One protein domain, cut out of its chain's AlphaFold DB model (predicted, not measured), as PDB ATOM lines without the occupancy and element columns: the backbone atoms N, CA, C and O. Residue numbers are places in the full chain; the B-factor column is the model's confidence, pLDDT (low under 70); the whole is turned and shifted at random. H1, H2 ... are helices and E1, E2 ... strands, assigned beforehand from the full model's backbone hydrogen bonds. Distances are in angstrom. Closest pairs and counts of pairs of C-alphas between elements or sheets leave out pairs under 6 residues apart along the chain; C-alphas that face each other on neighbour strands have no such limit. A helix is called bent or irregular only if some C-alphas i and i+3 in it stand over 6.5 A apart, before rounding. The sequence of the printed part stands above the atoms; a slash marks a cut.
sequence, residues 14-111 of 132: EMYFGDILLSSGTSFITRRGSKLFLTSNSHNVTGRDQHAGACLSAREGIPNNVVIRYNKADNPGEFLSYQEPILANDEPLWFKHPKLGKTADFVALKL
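Overview. This is residues 14 to 111 of the 132 residues of an uncharacterized protein of Herbaspirillum seropedicae (strain SmR1) (UniProt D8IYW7). One strongly twisted antiparallel sheet is folded back on itself, so that the leaf E5 E4 E1 is partly face to face with the leaf E3 E7 E6, and the long, bent strand E2 joins them as the hinge. The fold is not closed, since its edge strands E5 and E6 stay apart; the short helix H1 comes close to strands of both leaves, and the E4 and E5 hairpin and the loop of residues 47 to 64 reach toward opposite ends of the longest axis. The printed part has 98 residues with seven named strands and one named helix, in the order E1 E2 E3 H1 E4 E5 E6 E7, and is mostly strand. It is compact, with a radius of gyration of the C-alphas of 13.8 A and spans of 44 by 33 by 24 A.

Arrangement. The sheet order is E5 E4 E1 E2 E3 E7 E6. E1, residues 14 to 17, and E2, residues 20 to 32, form a hairpin, with N 15 and O 23 2.9 A apart. E2 bends by 78 degrees at residue 23; its pairing is staggered, residues 20 to 24 with E1 and residues 27 to 32 with E3, residues 35 to 40. E1, E2 and E3 form a meander, each strand the antiparallel neighbour of the one before; N 30 and O 37 are 2.8 A apart. H1, residues 42 to 46, is on the sheet at a height of 5.6 A, over none of its strands. Its O i to N i+4 pair is within hydrogen-bond range. The closest C-alphas of H1 and E2 are those of Asn 44 and Gly 25, 6.8 A apart. E4, residues 65 to 72, pairs with E1 through N 67 and O 14, 2.8 A, and forms a hairpin with E5, residues 79 to 85, through N 70 and O 80, 2.8 A. E6, residues 94 to 96, and E7, residues 107 to 110, form a hairpin with N 95 and O 108 2.8 A apart; E7 pairs with E3 through N 38 and O 109, 2.8 A. H1 and E6 are near each other.

Along the chain. E1 begins at C-alpha 14 (158.460, 212.662, 243.132). E2 is 31.6 A long, E4 21.3 A, E5 19.5 A and E3 16.1 A. E1 is 10.4 A long, E7 9.9 A, E6 6.7 A and H1 6.2 A. E2 ends at C-alpha 32 (166.780, 207.315, 221.677), and E7 ends at C-alpha 110 (165.124, 203.996, 231.194).

Size, cuts and confidence. The two C-alphas farthest apart are those of Ala 52 and Asp 74, at 43.8 A. The printed part has no cut. The link from H1 to E4, residues 47 to 64, is long. Residues 87 to 88 pair with residues 91 to 92, antiparallel. The mean pLDDT of the printed part is 87.4; residues 51 to 53 and 56 to 60 are under 70.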
ATOM      1  N   GLU A  14     158.455 212.802 241.682       96.31
ATOM      2  CA  GLU A  14     158.460 212.662 243.132       96.31
ATOM      3  C   GLU A  14     159.358 211.485 243.504       96.31
ATOM      4  O   GLU A  14     159.272 210.415 242.903       96.31
ATOM      5  N   MET A  15     160.265 211.700 244.450       95.19
ATOM      6  CA  MET A  15     161.310 210.751 244.816       95.19
ATOM      7  C   MET A  15     160.969 210.107 246.151       95.19
ATOM      8  O   MET A  15     160.699 210.809 247.128       95.19
ATOM      9  N   TYR A  16     161.007 208.778 246.190       93.44
ATOM     10  CA  TYR A  16     160.525 207.985 247.312       93.44
ATOM     11  C   TYR A  16     161.587 207.023 247.843       93.44
ATOM     12  O   TYR A  16     162.413 206.514 247.083       93.44
ATOM     13  N   PHE A  17     161.521 206.739 249.144       91.44
ATOM     14  CA  PHE A  17     162.132 205.557 249.755       91.44
ATOM     15  C   PHE A  17     161.025 204.650 250.294       91.44
ATOM     16  O   PHE A  17     160.392 204.965 251.305       91.44
ATOM     17  N   GLY A  18     160.750 203.555 249.581       90.19
ATOM     18  CA  GLY A  18     159.526 202.782 249.802       90.19
ATOM     19  C   GLY A  18     158.311 203.670 249.536       90.19
ATOM     20  O   GLY A  18     158.225 204.271 248.470       90.19
ATOM     21  N   ASP A  19     157.441 203.829 250.533       91.38
ATOM     22  CA  ASP A  19     156.245 204.684 250.443       91.38
ATOM     23  C   ASP A  19     156.470 206.114 250.970       91.38
ATOM     24  O   ASP A  19     155.569 206.954 250.965       91.38
ATOM     25  N   ILE A  20     157.682 206.427 251.441       90.88
ATOM     26  CA  ILE A  20     157.995 207.724 252.042       90.88
ATOM     27  C   ILE A  20     158.422 208.706 250.955       90.88
ATOM     28  O   ILE A  20     159.499 208.559 250.374       90.88
ATOM     29  N   LEU A  21     157.626 209.757 250.745       92.12
ATOM     30  CA  LEU A  21     158.019 210.890 249.910       92.12
ATOM     31  C   LEU A  21     159.221 211.608 250.543       92.12
ATOM     32  O   LEU A  21     159.151 212.071 251.689       92.12
ATOM     33  N   LEU A  22     160.313 211.710 249.788       90.06
ATOM     34  CA  LEU A  22     161.532 212.405 250.195       90.06
ATOM     35  C   LEU A  22     161.587 213.828 249.643       90.06
ATOM     36  O   LEU A  22     161.934 214.749 250.378       90.06
ATOM     37  N   SER A  23     161.283 214.004 248.355       90.94
ATOM     38  CA  SER A  23     161.328 215.298 247.665       90.94
ATOM     39  C   SER A  23     160.594 215.224 246.316       90.94
ATOM     40  O   SER A  23     160.132 214.159 245.903       90.94
ATOM     41  N   SER A  24     160.482 216.355 245.625       94.62
ATOM     42  CA  SER A  24     159.939 216.460 244.269       94.62
ATOM     43  C   SER A  24     160.878 217.254 243.369       94.62
ATOM     44  O   SER A  24     161.656 218.071 243.856       94.62
ATOM     45  N   GLY A  25     160.783 217.037 242.063       94.06
ATOM     46  CA  GLY A  25     161.630 217.694 241.078       94.06
ATOM     47  C   GLY A  25     160.984 217.791 239.704       94.06
ATOM     48  O   GLY A  25     159.794 217.517 239.511       94.06
ATOM     49  N   THR A  26     161.802 218.174 238.732       95.06
ATOM     50  CA  THR A  26     161.421 218.266 237.324       95.06
ATOM     51  C   THR A  26     162.263 217.307 236.504       95.06
ATOM     52  O   THR A  26     163.446 217.104 236.769       95.06
ATOM     53  N   SER A  27     161.642 216.729 235.489       95.06
ATOM     54  CA  SER A  27     162.296 215.887 234.506       95.06
ATOM     55  C   SER A  27     161.816 216.222 233.101       95.06
ATOM     56  O   SER A  27     160.824 216.925 232.896       95.06
ATOM     57  N   PHE A  28     162.522 215.663 232.131       94.81
ATOM     58  CA  PHE A  28     162.137 215.633 230.734       94.81
ATOM     59  C   PHE A  28     162.147 214.192 230.261       94.81
ATOM     60  O   PHE A  28     162.996 213.404 230.676       94.81
ATOM     61  N   ILE A  29     161.245 213.845 229.351       94.69
ATOM     62  CA  ILE A  29     161.302 212.539 228.705       94.69
ATOM     63  C   ILE A  29     162.104 212.699 227.421       94.69
ATOM     64  O   ILE A  29     161.745 213.495 226.559       94.69
ATOM     65  N   THR A  30     163.197 211.958 227.293       93.50
ATOM     66  CA  THR A  30     164.024 211.935 226.085       93.50
ATOM     67  C   THR A  30     163.857 210.619 225.346       93.50
ATOM     68  O   THR A  30     163.479 209.593 225.919       93.50
ATOM     69  N   ARG A  31     164.115 210.640 224.039       91.00
ATOM     70  CA  ARG A  31     163.996 209.461 223.177       91.00
ATOM     71  C   ARG A  31     165.324 209.141 222.506       91.00
ATOM     72  O   ARG A  31     165.988 210.022 221.975       91.00
ATOM     73  N   ARG A  32     165.672 207.853 222.477       86.88
ATOM     74  CA  ARG A  32     166.780 207.315 221.677       86.88
ATOM     75  C   ARG A  32     166.318 206.046 220.970       86.88
ATOM     76  O   ARG A  32     166.133 205.004 221.601       86.88
ATOM     77  N   GLY A  33     166.124 206.135 219.654       86.88
ATOM     78  CA  GLY A  33     165.449 205.083 218.890       86.88
ATOM     79  C   GLY A  33     164.012 204.891 219.389       86.88
ATOM     80  O   GLY A  33     163.283 205.863 219.563       86.88
ATOM     81  N   SER A  34     163.620 203.648 219.671       88.06
ATOM     82  CA  SER A  34     162.303 203.309 220.235       88.06
ATOM     83  C   SER A  34     162.224 203.394 221.765       88.06
ATOM     84  O   SER A  34     161.169 203.133 222.336       88.06
ATOM     85  N   LYS A  35     163.325 203.725 222.449       90.94
ATOM     86  CA  LYS A  35     163.398 203.736 223.917       90.94
ATOM     87  C   LYS A  35     163.183 205.144 224.462       90.94
ATOM     88  O   LYS A  35     163.736 206.108 223.927       90.94
ATOM     89  N   LEU A  36     162.429 205.224 225.555       94.19
ATOM     90  CA  LEU A  36     162.201 206.445 226.318       94.19
ATOM     91  C   LEU A  36     163.027 206.439 227.602       94.19
ATOM     92  O   LEU A  36     163.241 205.393 228.221       94.19
ATOM     93  N   PHE A  37     163.481 207.624 227.988       95.38
ATOM     94  CA  PHE A  37     164.281 207.836 229.180       95.38
ATOM     95  C   PHE A  37     163.754 209.039 229.951       95.38
ATOM     96  O   PHE A  37     163.515 210.096 229.376       95.38
ATOM     97  N   LEU A  38     163.641 208.899 231.264       96.31
ATOM     98  CA  LEU A  38     163.530 210.022 232.176       96.31
ATOM     99  C   LEU A  38     164.903 210.685 232.282       96.31
ATOM    100  O   LEU A  38     165.850 210.082 232.782       96.31
ATOM    101  N   THR A  39     165.018 211.918 231.813       95.88
ATOM    102  CA  THR A  39     166.205 212.752 232.002       95.88
ATOM    103  C   THR A  39     165.923 213.764 233.098       95.88
ATOM    104  O   THR A  39     164.952 214.513 233.030       95.88
ATOM    105  N   SER A  40     166.747 213.763 234.135       95.44
ATOM    106  CA  SER A  40     166.580 214.613 235.313       95.44
ATOM    107  C   SER A  40     167.949 214.914 235.906       95.44
ATOM    108  O   SER A  40     168.924 214.229 235.587       95.44
ATOM    109  N   ASN A  41     168.010 215.894 236.806       94.88
ATOM    110  CA  ASN A  41     169.196 216.127 237.608       94.88
ATOM    111  C   ASN A  41     169.644 214.874 238.366       94.88
ATOM    112  O   ASN A  41     168.805 214.100 238.844       94.88
ATOM    113  N   SER A  42     170.962 214.682 238.493       91.50
ATOM    114  CA  SER A  42     171.521 213.511 239.178       91.50
ATOM    115  C   SER A  42     171.122 213.504 240.646       91.50
ATOM    116  O   SER A  42     170.860 212.440 241.200       91.50
ATOM    117  N   HIS A  43     171.051 214.680 241.264       90.75
ATOM    118  CA  HIS A  43     170.692 214.810 242.669       90.75
ATOM    119  C   HIS A  43     169.274 214.304 242.989       90.75
ATOM    120  O   HIS A  43     169.031 213.845 244.105       90.75
ATOM    121  N   ASN A  44     168.358 214.300 242.011       91.88
ATOM    122  CA  ASN A  44     167.017 213.745 242.200       91.88
ATOM    123  C   ASN A  44     167.061 212.222 242.383       91.88
ATOM    124  O   ASN A  44     166.305 211.690 243.181       91.88
ATOM    125  N   VAL A  45     167.957 211.502 241.705       90.12
ATOM    126  CA  VAL A  45     168.027 210.033 241.829       90.12
ATOM    127  C   VAL A  45     169.029 209.562 242.878       90.12
ATOM    128  O   VAL A  45     168.896 208.468 243.409       90.12
ATOM    129  N   THR A  46     170.042 210.368 243.196       87.69
ATOM    130  CA  THR A  46     171.028 210.017 244.228       87.69
ATOM    131  C   THR A  46     170.603 210.473 245.618       87.69
ATOM    132  O   THR A  46     171.173 210.003 246.601       87.69
ATOM    133  N   GLY A  47     169.662 211.420 245.716       81.12
ATOM    134  CA  GLY A  47     169.306 212.084 246.970       81.12
ATOM    135  C   GLY A  47     170.455 212.899 247.571       81.12
ATOM    136  O   GLY A  47     170.414 213.217 248.759       81.12
ATOM    137  N   ARG A  48     171.497 213.205 246.787       79.06
ATOM    138  CA  ARG A  48     172.738 213.834 247.257       79.06
ATOM    139  C   ARG A  48     173.082 215.072 246.453       79.06
ATOM    140  O   ARG A  48     172.918 215.080 245.235       79.06
ATOM    141  N   ASP A  49     173.623 216.070 247.141       75.50
ATOM    142  CA  ASP A  49     174.193 217.253 246.522       75.50
ATOM    143  C   ASP A  49     175.326 216.844 245.579       75.50
ATOM    144  O   ASP A  49     176.179 216.019 245.912       75.50
ATOM    145  N   GLN A  50     175.330 217.423 244.388       70.81
ATOM    146  CA  GLN A  50     176.287 217.064 243.349       70.81
ATOM    147  C   GLN A  50     177.725 217.522 243.636       70.81
ATOM    148  O   GLN A  50     178.667 216.922 243.120       70.81
ATOM    149  N   HIS A  51     177.904 218.581 244.431       66.12
ATOM    150  CA  HIS A  51     179.201 219.196 244.710       66.12
ATOM    151  C   HIS A  51     179.795 218.666 246.018       66.12
ATOM    152  O   HIS A  51     180.972 218.320 246.067       66.12
ATOM    153  N   ALA A  52     178.974 218.578 247.065       69.31
ATOM    154  CA  ALA A  52     179.369 218.170 248.408       69.31
ATOM    155  C   ALA A  52     179.127 216.679 248.694       69.31
ATOM    156  O   ALA A  52     179.700 216.137 249.635       69.31
ATOM    157  N   GLY A  53     178.262 215.998 247.930       64.69
ATOM    158  CA  GLY A  53     177.887 214.596 248.170       64.69
ATOM    159  C   GLY A  53     176.995 214.366 249.400       64.69
ATOM    160  O   GLY A  53     176.633 213.219 249.691       64.69
ATOM    161  N   ALA A  54     176.635 215.434 250.117       71.50
ATOM    162  CA  ALA A  54     175.770 215.401 251.292       71.50
ATOM    163  C   ALA A  54     174.334 215.009 250.916       71.50
ATOM    164  O   ALA A  54     173.873 215.343 249.827       71.50
ATOM    165  N   CYS A  55     173.618 214.308 251.797       73.69
ATOM    166  CA  CYS A  55     172.205 214.003 251.570       73.69
ATOM    167  C   CYS A  55     171.375 215.299 251.533       73.69
ATOM    168  O   CYS A  55     171.545 216.171 252.379       73.69
ATOM    169  N   LEU A  56     170.471 215.416 250.557       68.44
ATOM    170  CA  LEU A  56     169.601 216.589 250.383       68.44
ATOM    171  C   LEU A  56     168.317 216.510 251.211       68.44
ATOM    172  O   LEU A  56     167.684 217.527 251.483       68.44
ATOM    173  N   SER A  57     167.909 215.302 251.596       65.50
ATOM    174  CA  SER A  57     166.751 215.105 252.462       65.50
ATOM    175  C   SER A  57     167.148 215.289 253.923       65.50
ATOM    176  O   SER A  57     168.109 214.675 254.380       65.50
ATOM    177  N   ALA A  58     166.337 216.023 254.691       61.22
ATOM    178  CA  ALA A  58     166.439 216.065 256.156       61.22
ATOM    179  C   ALA A  58     166.225 214.684 256.812       61.22
ATOM    180  O   ALA A  58     166.520 214.501 257.987       61.22
ATOM    181  N   ARG A  59     165.698 213.713 256.052       62.53
ATOM    182  CA  ARG A  59     165.537 212.309 256.457       62.53
ATOM    183  C   ARG A  59     166.696 211.417 255.994       62.53
ATOM    184  O   ARG A  59     166.587 210.205 256.113       62.53
ATOM    185  N   GLU A  60     167.734 211.997 255.384       62.75
ATOM    186  CA  GLU A  60     168.946 211.349 254.846       62.75
ATOM    187  C   GLU A  60     168.725 210.163 253.881       62.75
ATOM    188  O   GLU A  60     169.674 209.477 253.502       62.75
ATOM    189  N   GLY A  61     167.489 209.938 253.428       70.19
ATOM    190  CA  GLY A  61     167.137 208.828 252.548       70.19
ATOM    191  C   GLY A  61     167.643 209.014 251.117       70.19
ATOM    192  O   GLY A  61     167.445 210.069 250.510       70.19
ATOM    193  N   ILE A  62     168.249 207.962 250.564       83.56
ATOM    194  CA  ILE A  62     168.532 207.830 249.129       83.56
ATOM    195  C   ILE A  62     167.263 207.273 248.477       83.56
ATOM    196  O   ILE A  62     166.784 206.233 248.924       83.56
ATOM    197  N   PRO A  63     166.686 207.923 247.457       91.00
ATOM    198  CA  PRO A  63     165.464 207.426 246.847       91.00
ATOM    199  C   PRO A  63     165.710 206.095 246.128       91.00
ATOM    200  O   PRO A  63     166.713 205.920 245.440       91.00
ATOM    201  N   ASN A  64     164.773 205.160 246.272       93.69
ATOM    202  CA  ASN A  64     164.796 203.870 245.581       93.69
ATOM    203  C   ASN A  64     163.773 203.790 244.439       93.69
ATOM    204  O   ASN A  64     163.875 202.900 243.596       93.69
ATOM    205  N   ASN A  65     162.834 204.737 244.368       94.56
ATOM    206  CA  ASN A  65     161.827 204.829 243.317       94.56
ATOM    207  C   ASN A  65     161.510 206.290 242.969       94.56
ATOM    208  O   ASN A  65     161.632 207.188 243.807       94.56
ATOM    209  N   VAL A  66     161.067 206.513 241.731       96.56
ATOM    210  CA  VAL A  66     160.557 207.798 241.246       96.56
ATOM    211  C   VAL A  66     159.143 207.622 240.711       96.56
ATOM    212  O   VAL A  66     158.873 206.704 239.943       96.56
ATOM    213  N   VAL A  67     158.240 208.518 241.093       96.88
ATOM    214  CA  VAL A  67     156.905 208.630 240.503       96.88
ATOM    215  C   VAL A  67     156.922 209.766 239.493       96.88
ATOM    216  O   VAL A  67     157.342 210.878 239.807       96.88
ATOM    217  N   ILE A  68     156.466 209.492 238.275       96.19
ATOM    218  CA  ILE A  68     156.434 210.453 237.171       96.19
ATOM    219  C   ILE A  68     154.981 210.803 236.880       96.19
ATOM    220  O   ILE A  68     154.163 209.909 236.656       96.19
ATOM    221  N   ARG A  69     154.666 212.103 236.852       94.38
ATOM    222  CA  ARG A  69     153.344 212.606 236.464       94.38
ATOM    223  C   ARG A  69     153.314 212.913 234.968       94.38
ATOM    224  O   ARG A  69     154.006 213.815 234.494       94.38
ATOM    225  N   TYR A  70     152.481 212.177 234.245       90.81
ATOM    226  CA  TYR A  70     152.242 212.309 232.812       90.81
ATOM    227  C   TYR A  70     150.918 213.010 232.541       90.81
ATOM    228  O   TYR A  70     149.964 212.835 233.295       90.81
ATOM    229  N   ASN A  71     150.833 213.733 231.425       85.50
ATOM    230  CA  ASN A  71     149.552 214.219 230.920       85.50
ATOM    231  C   ASN A  71     148.711 213.034 230.422       85.50
ATOM    232  O   ASN A  71     149.222 212.149 229.728       85.50
ATOM    233  N   LYS A  72     147.424 213.012 230.772       83.88
ATOM    234  CA  LYS A  72     146.492 211.973 230.322       83.88
ATOM    235  C   LYS A  72     145.970 212.268 228.913       83.88
ATOM    236  O   LYS A  72     145.656 213.416 228.608       83.88
ATOM    237  N   ALA A  73     145.849 211.223 228.087       71.31
ATOM    238  CA  ALA A  73     145.440 211.331 226.685       71.31
ATOM    239  C   ALA A  73     144.109 212.035 226.449       71.31
ATOM    240  O   ALA A  73     144.027 212.976 225.661       71.31
ATOM    241  N   ASP A  74     143.097 211.602 227.184       74.19
ATOM    242  CA  ASP A  74     141.724 211.953 226.852       74.19
ATOM    243  C   ASP A  74     141.209 213.166 227.640       74.19
ATOM    244  O   ASP A  74     140.154 213.696 227.313       74.19
ATOM    245  N   ASN A  75     141.963 213.638 228.647       75.38
ATOM    246  CA  ASN A  75     141.543 214.695 229.574       75.38
ATOM    247  C   ASN A  75     142.702 215.653 229.918       75.38
ATOM    248  O   ASN A  75     143.424 215.435 230.897       75.38
ATOM    249  N   PRO A  76     142.893 216.742 229.152       70.94
ATOM    250  CA  PRO A  76     143.864 217.782 229.485       70.94
ATOM    251  C   PRO A  76     143.648 218.342 230.901       70.94
ATOM    252  O   PRO A  76     142.538 218.727 231.259       70.94
ATOM    253  N   GLY A  77     144.716 218.406 231.702       76.19
ATOM    254  CA  GLY A  77     144.666 218.819 233.114       76.19
ATOM    255  C   GLY A  77     144.539 217.660 234.110       76.19
ATOM    256  O   GLY A  77     144.792 217.856 235.299       76.19
ATOM    257  N   GLU A  78     144.233 216.447 233.642       86.00
ATOM    258  CA  GLU A  78     144.387 215.220 234.425       86.00
ATOM    259  C   GLU A  78     145.776 214.608 234.229       86.00
ATOM    260  O   GLU A  78     146.384 214.693 233.156       86.00
ATOM    261  N   PHE A  79     146.259 213.941 235.280       89.19
ATOM    262  CA  PHE A  79     147.579 213.329 235.291       89.19
ATOM    263  C   PHE A  79     147.502 211.836 235.597       89.19
ATOM    264  O   PHE A  79     146.748 211.416 236.473       89.19
ATOM    265  N   LEU A  80     148.331 211.055 234.907       92.06
ATOM    266  CA  LEU A  80     148.636 209.670 235.251       92.06
ATOM    267  C   LEU A  80     149.965 209.634 236.003       92.06
ATOM    268  O   LEU A  80     150.912 210.311 235.605       92.06
ATOM    269  N   SER A  81     150.041 208.844 237.069       93.81
ATOM    270  CA  SER A  81     151.271 208.660 237.839       93.81
ATOM    271  C   SER A  81     151.766 207.234 237.671       93.81
ATOM    272  O   SER A  81     151.041 206.295 237.994       93.81
ATOM    273  N   TYR A  82     153.002 207.076 237.202       95.56
ATOM    274  CA  TYR A  82     153.664 205.773 237.130       95.56
ATOM    275  C   TYR A  82     154.955 205.791 237.931       95.56
ATOM    276  O   TYR A  82     155.718 206.756 237.872       95.56
ATOM    277  N   GLN A  83     155.170 204.719 238.687       95.62
ATOM    278  CA  GLN A  83     156.375 204.501 239.469       95.62
ATOM    279  C   GLN A  83     157.399 203.723 238.645       95.62
ATOM    280  O   GLN A  83     157.059 202.730 238.003       95.62
ATOM    281  N   GLU A  84     158.649 204.164 238.711       96.19
ATOM    282  CA  GLU A  84     159.812 203.495 238.141       96.19
ATOM    283  C   GLU A  84     160.847 203.245 239.248       96.19
ATOM    284  O   GLU A  84     161.116 204.151 240.053       96.19
ATOM    285  N   PRO A  85     161.457 202.050 239.304       95.62
ATOM    286  CA  PRO A  85     162.565 201.800 240.208       95.62
ATOM    287  C   PRO A  85     163.778 202.633 239.794       95.62
ATOM    288  O   PRO A  85     164.113 202.758 238.616       95.62
ATOM    289  N   ILE A  86     164.457 203.194 240.788       94.81
ATOM    290  CA  ILE A  86     165.732 203.891 240.612       94.81
ATOM    291  C   ILE A  86     166.877 202.876 240.758       94.81
ATOM    292  O   ILE A  86     167.838 202.913 239.991       94.81
ATOM    293  N   LEU A  87     166.742 201.921 241.681       90.50
ATOM    294  CA  LEU A  87     167.722 200.872 241.968       90.50
ATOM    295  C   LEU A  87     167.156 199.478 241.660       90.50
ATOM    296  O   LEU A  87     165.963 199.237 241.840       90.50
ATOM    297  N   ALA A  88     168.024 198.541 241.278       88.62
ATOM    298  CA  ALA A  88     167.738 197.108 241.293       88.62
ATOM    299  C   ALA A  88     168.859 196.384 242.042       88.62
ATOM    300  O   ALA A  88     169.995 196.396 241.583       88.62
ATOM    301  N   ASN A  89     168.548 195.749 243.177       87.12
ATOM    302  CA  ASN A  89     169.547 195.110 244.049       87.12
ATOM    303  C   ASN A  89     170.718 196.057 244.386       87.12
ATOM    304  O   ASN A  89     171.874 195.700 244.193       87.12
ATOM    305  N   ASP A  90     170.399 197.287 244.804       81.88
ATOM    306  CA  ASP A  90     171.347 198.381 245.088       81.88
ATOM    307  C   ASP A  90     172.171 198.902 243.895       81.88
ATOM    308  O   ASP A  90     172.928 199.864 244.041       81.88
ATOM    309  N   GLU A  91     171.961 198.369 242.688       89.31
ATOM    310  CA  GLU A  91     172.602 198.869 241.474       89.31
ATOM    311  C   GLU A  91     171.772 199.976 240.796       89.31
ATOM    312  O   GLU A  91     170.563 199.812 240.586       89.31
ATOM    313  N   PRO A  92     172.400 201.103 240.402       92.25
ATOM    314  CA  PRO A  92     171.748 202.167 239.646       92.25
ATOM    315  C   PRO A  92     171.152 201.703 238.315       92.25
ATOM    316  O   PRO A  92     171.861 201.210 237.439       92.25
ATOM    317  N   LEU A  93     169.864 201.976 238.099       95.00
ATOM    318  CA  LEU A  93     169.205 201.769 236.800       95.00
ATOM    319  C   LEU A  93     169.359 202.964 235.846       95.00
ATOM    320  O   LEU A  93     168.917 202.916 234.694       95.00
ATOM    321  N   TRP A  94     169.982 204.047 236.314       94.69
ATOM    322  CA  TRP A  94     170.222 205.251 235.529       94.69
ATOM    323  C   TRP A  94     171.627 205.294 234.931       94.69
ATOM    324  O   TRP A  94     172.622 204.870 235.517       94.69
ATOM    325  N   PHE A  95     171.719 205.903 233.755       93.75
ATOM    326  CA  PHE A  95     172.957 206.138 233.034       93.75
ATOM    327  C   PHE A  95     173.479 207.542 233.335       93.75
ATOM    328  O   PHE A  95     172.745 208.527 233.236       93.75
ATOM    329  N   LYS A  96     174.770 207.644 233.657       92.12
ATOM    330  CA  LYS A  96     175.492 208.924 233.701       92.12
ATOM    331  C   LYS A  96     175.966 209.307 232.305       92.12
ATOM    332  O   LYS A  96     176.143 208.448 231.440       92.12
ATOM    333  N   HIS A  97     176.228 210.594 232.094       89.31
ATOM    334  CA  HIS A  97     176.816 211.042 230.839       89.31
ATOM    335  C   HIS A  97     178.201 210.385 230.628       89.31
ATOM    336  O   HIS A  97     179.067 210.529 231.490       89.31
ATOM    337  N   PRO A  98     178.478 209.731 229.483       87.00
ATOM    338  CA  PRO A  98     179.677 208.899 229.309       87.00
ATOM    339  C   PRO A  98     180.997 209.683 229.347       87.00
ATOM    340  O   PRO A  98     182.001 209.165 229.816       87.00
ATOM    341  N   LYS A  99     181.001 210.935 228.864       88.94
ATOM    342  CA  LYS A  99     182.187 211.816 228.874       88.94
ATOM    343  C   LYS A  99     182.321 212.665 230.147       88.94
ATOM    344  O   LYS A  99     183.387 212.706 230.741       88.94
ATOM    345  N   LEU A 100     181.253 213.365 230.537       87.69
ATOM    346  CA  LEU A 100     181.241 214.276 231.688       87.69
ATOM    347  C   LEU A 100     181.150 213.546 233.040       87.69
ATOM    348  O   LEU A 100     181.636 214.044 234.051       87.69
ATOM    349  N   GLY A 101     180.560 212.349 233.090       86.38
ATOM    350  CA  GLY A 101     180.482 211.553 234.312       86.38
ATOM    351  C   GLY A 101     179.867 212.330 235.479       86.38
ATOM    352  O   GLY A 101     178.718 212.750 235.407       86.38
ATOM    353  N   LYS A 102     180.641 212.507 236.558       83.00
ATOM    354  CA  LYS A 102     180.217 213.208 237.783       83.00
ATOM    355  C   LYS A 102     180.167 214.737 237.649       83.00
ATOM    356  O   LYS A 102     179.605 215.377 238.522       83.00
ATOM    357  N   THR A 103     180.751 215.326 236.603       85.88
ATOM    358  CA  THR A 103     180.737 216.789 236.418       85.88
ATOM    359  C   THR A 103     179.449 217.290 235.760       85.88
ATOM    360  O   THR A 103     179.287 218.493 235.580       85.88
ATOM    361  N   ALA A 104     178.563 216.382 235.346       87.94
ATOM    362  CA  ALA A 104     177.260 216.692 234.779       87.94
ATOM    363  C   ALA A 104     176.154 216.390 235.792       87.94
ATOM    364  O   ALA A 104     176.030 215.252 236.245       87.94
ATOM    365  N   ASP A 105     175.305 217.380 236.074       89.62
ATOM    366  CA  ASP A 105     174.121 217.195 236.916       89.62
ATOM    367  C   ASP A 105     172.943 216.620 236.141       89.62
ATOM    368  O   ASP A 105     171.864 217.203 236.101       89.62
ATOM    369  N   PHE A 106     173.130 215.511 235.442       91.62
ATOM    370  CA  PHE A 106     171.989 214.834 234.852       91.62
ATOM    371  C   PHE A 106     172.269 213.367 234.612       91.62
ATOM    372  O   PHE A 106     173.399 212.923 234.390       91.62
ATOM    373  N   VAL A 107     171.183 212.615 234.640       94.81
ATOM    374  CA  VAL A 107     171.156 211.180 234.413       94.81
ATOM    375  C   VAL A 107     170.007 210.838 233.478       94.81
ATOM    376  O   VAL A 107     169.067 211.619 233.327       94.81
ATOM    377  N   ALA A 108     170.072 209.655 232.880       95.56
ATOM    378  CA  ALA A 108     168.981 209.086 232.104       95.56
ATOM    379  C   ALA A 108     168.529 207.767 232.738       95.56
ATOM    380  O   ALA A 108     169.293 206.807 232.751       95.56
ATOM    381  N   LEU A 109     167.300 207.691 233.239       96.19
ATOM    382  CA  LEU A 109     166.673 206.452 233.709       96.19
ATOM    383  C   LEU A 109     165.787 205.892 232.596       96.19
ATOM    384  O   LEU A 109     164.964 206.612 232.039       96.19
ATOM    385  N   LYS A 110     165.957 204.620 232.230       95.31
ATOM    386  CA  LYS A 110     165.124 203.996 231.194       95.31
ATOM    387  C   LYS A 110     163.697 203.809 231.717       95.31
ATOM    388  O   LYS A 110     163.521 203.212 232.769       95.31
ATOM    389  N   LEU A 111     162.706 204.255 230.947       95.19
ATOM    390  CA  LEU A 111     161.295 204.061 231.281       95.19
ATOM    391  C   LEU A 111     160.815 202.671 230.857       95.19
ATOM    392  O   LEU A 111     161.183 202.170 229.788       95.19
TER     393      LEU A 111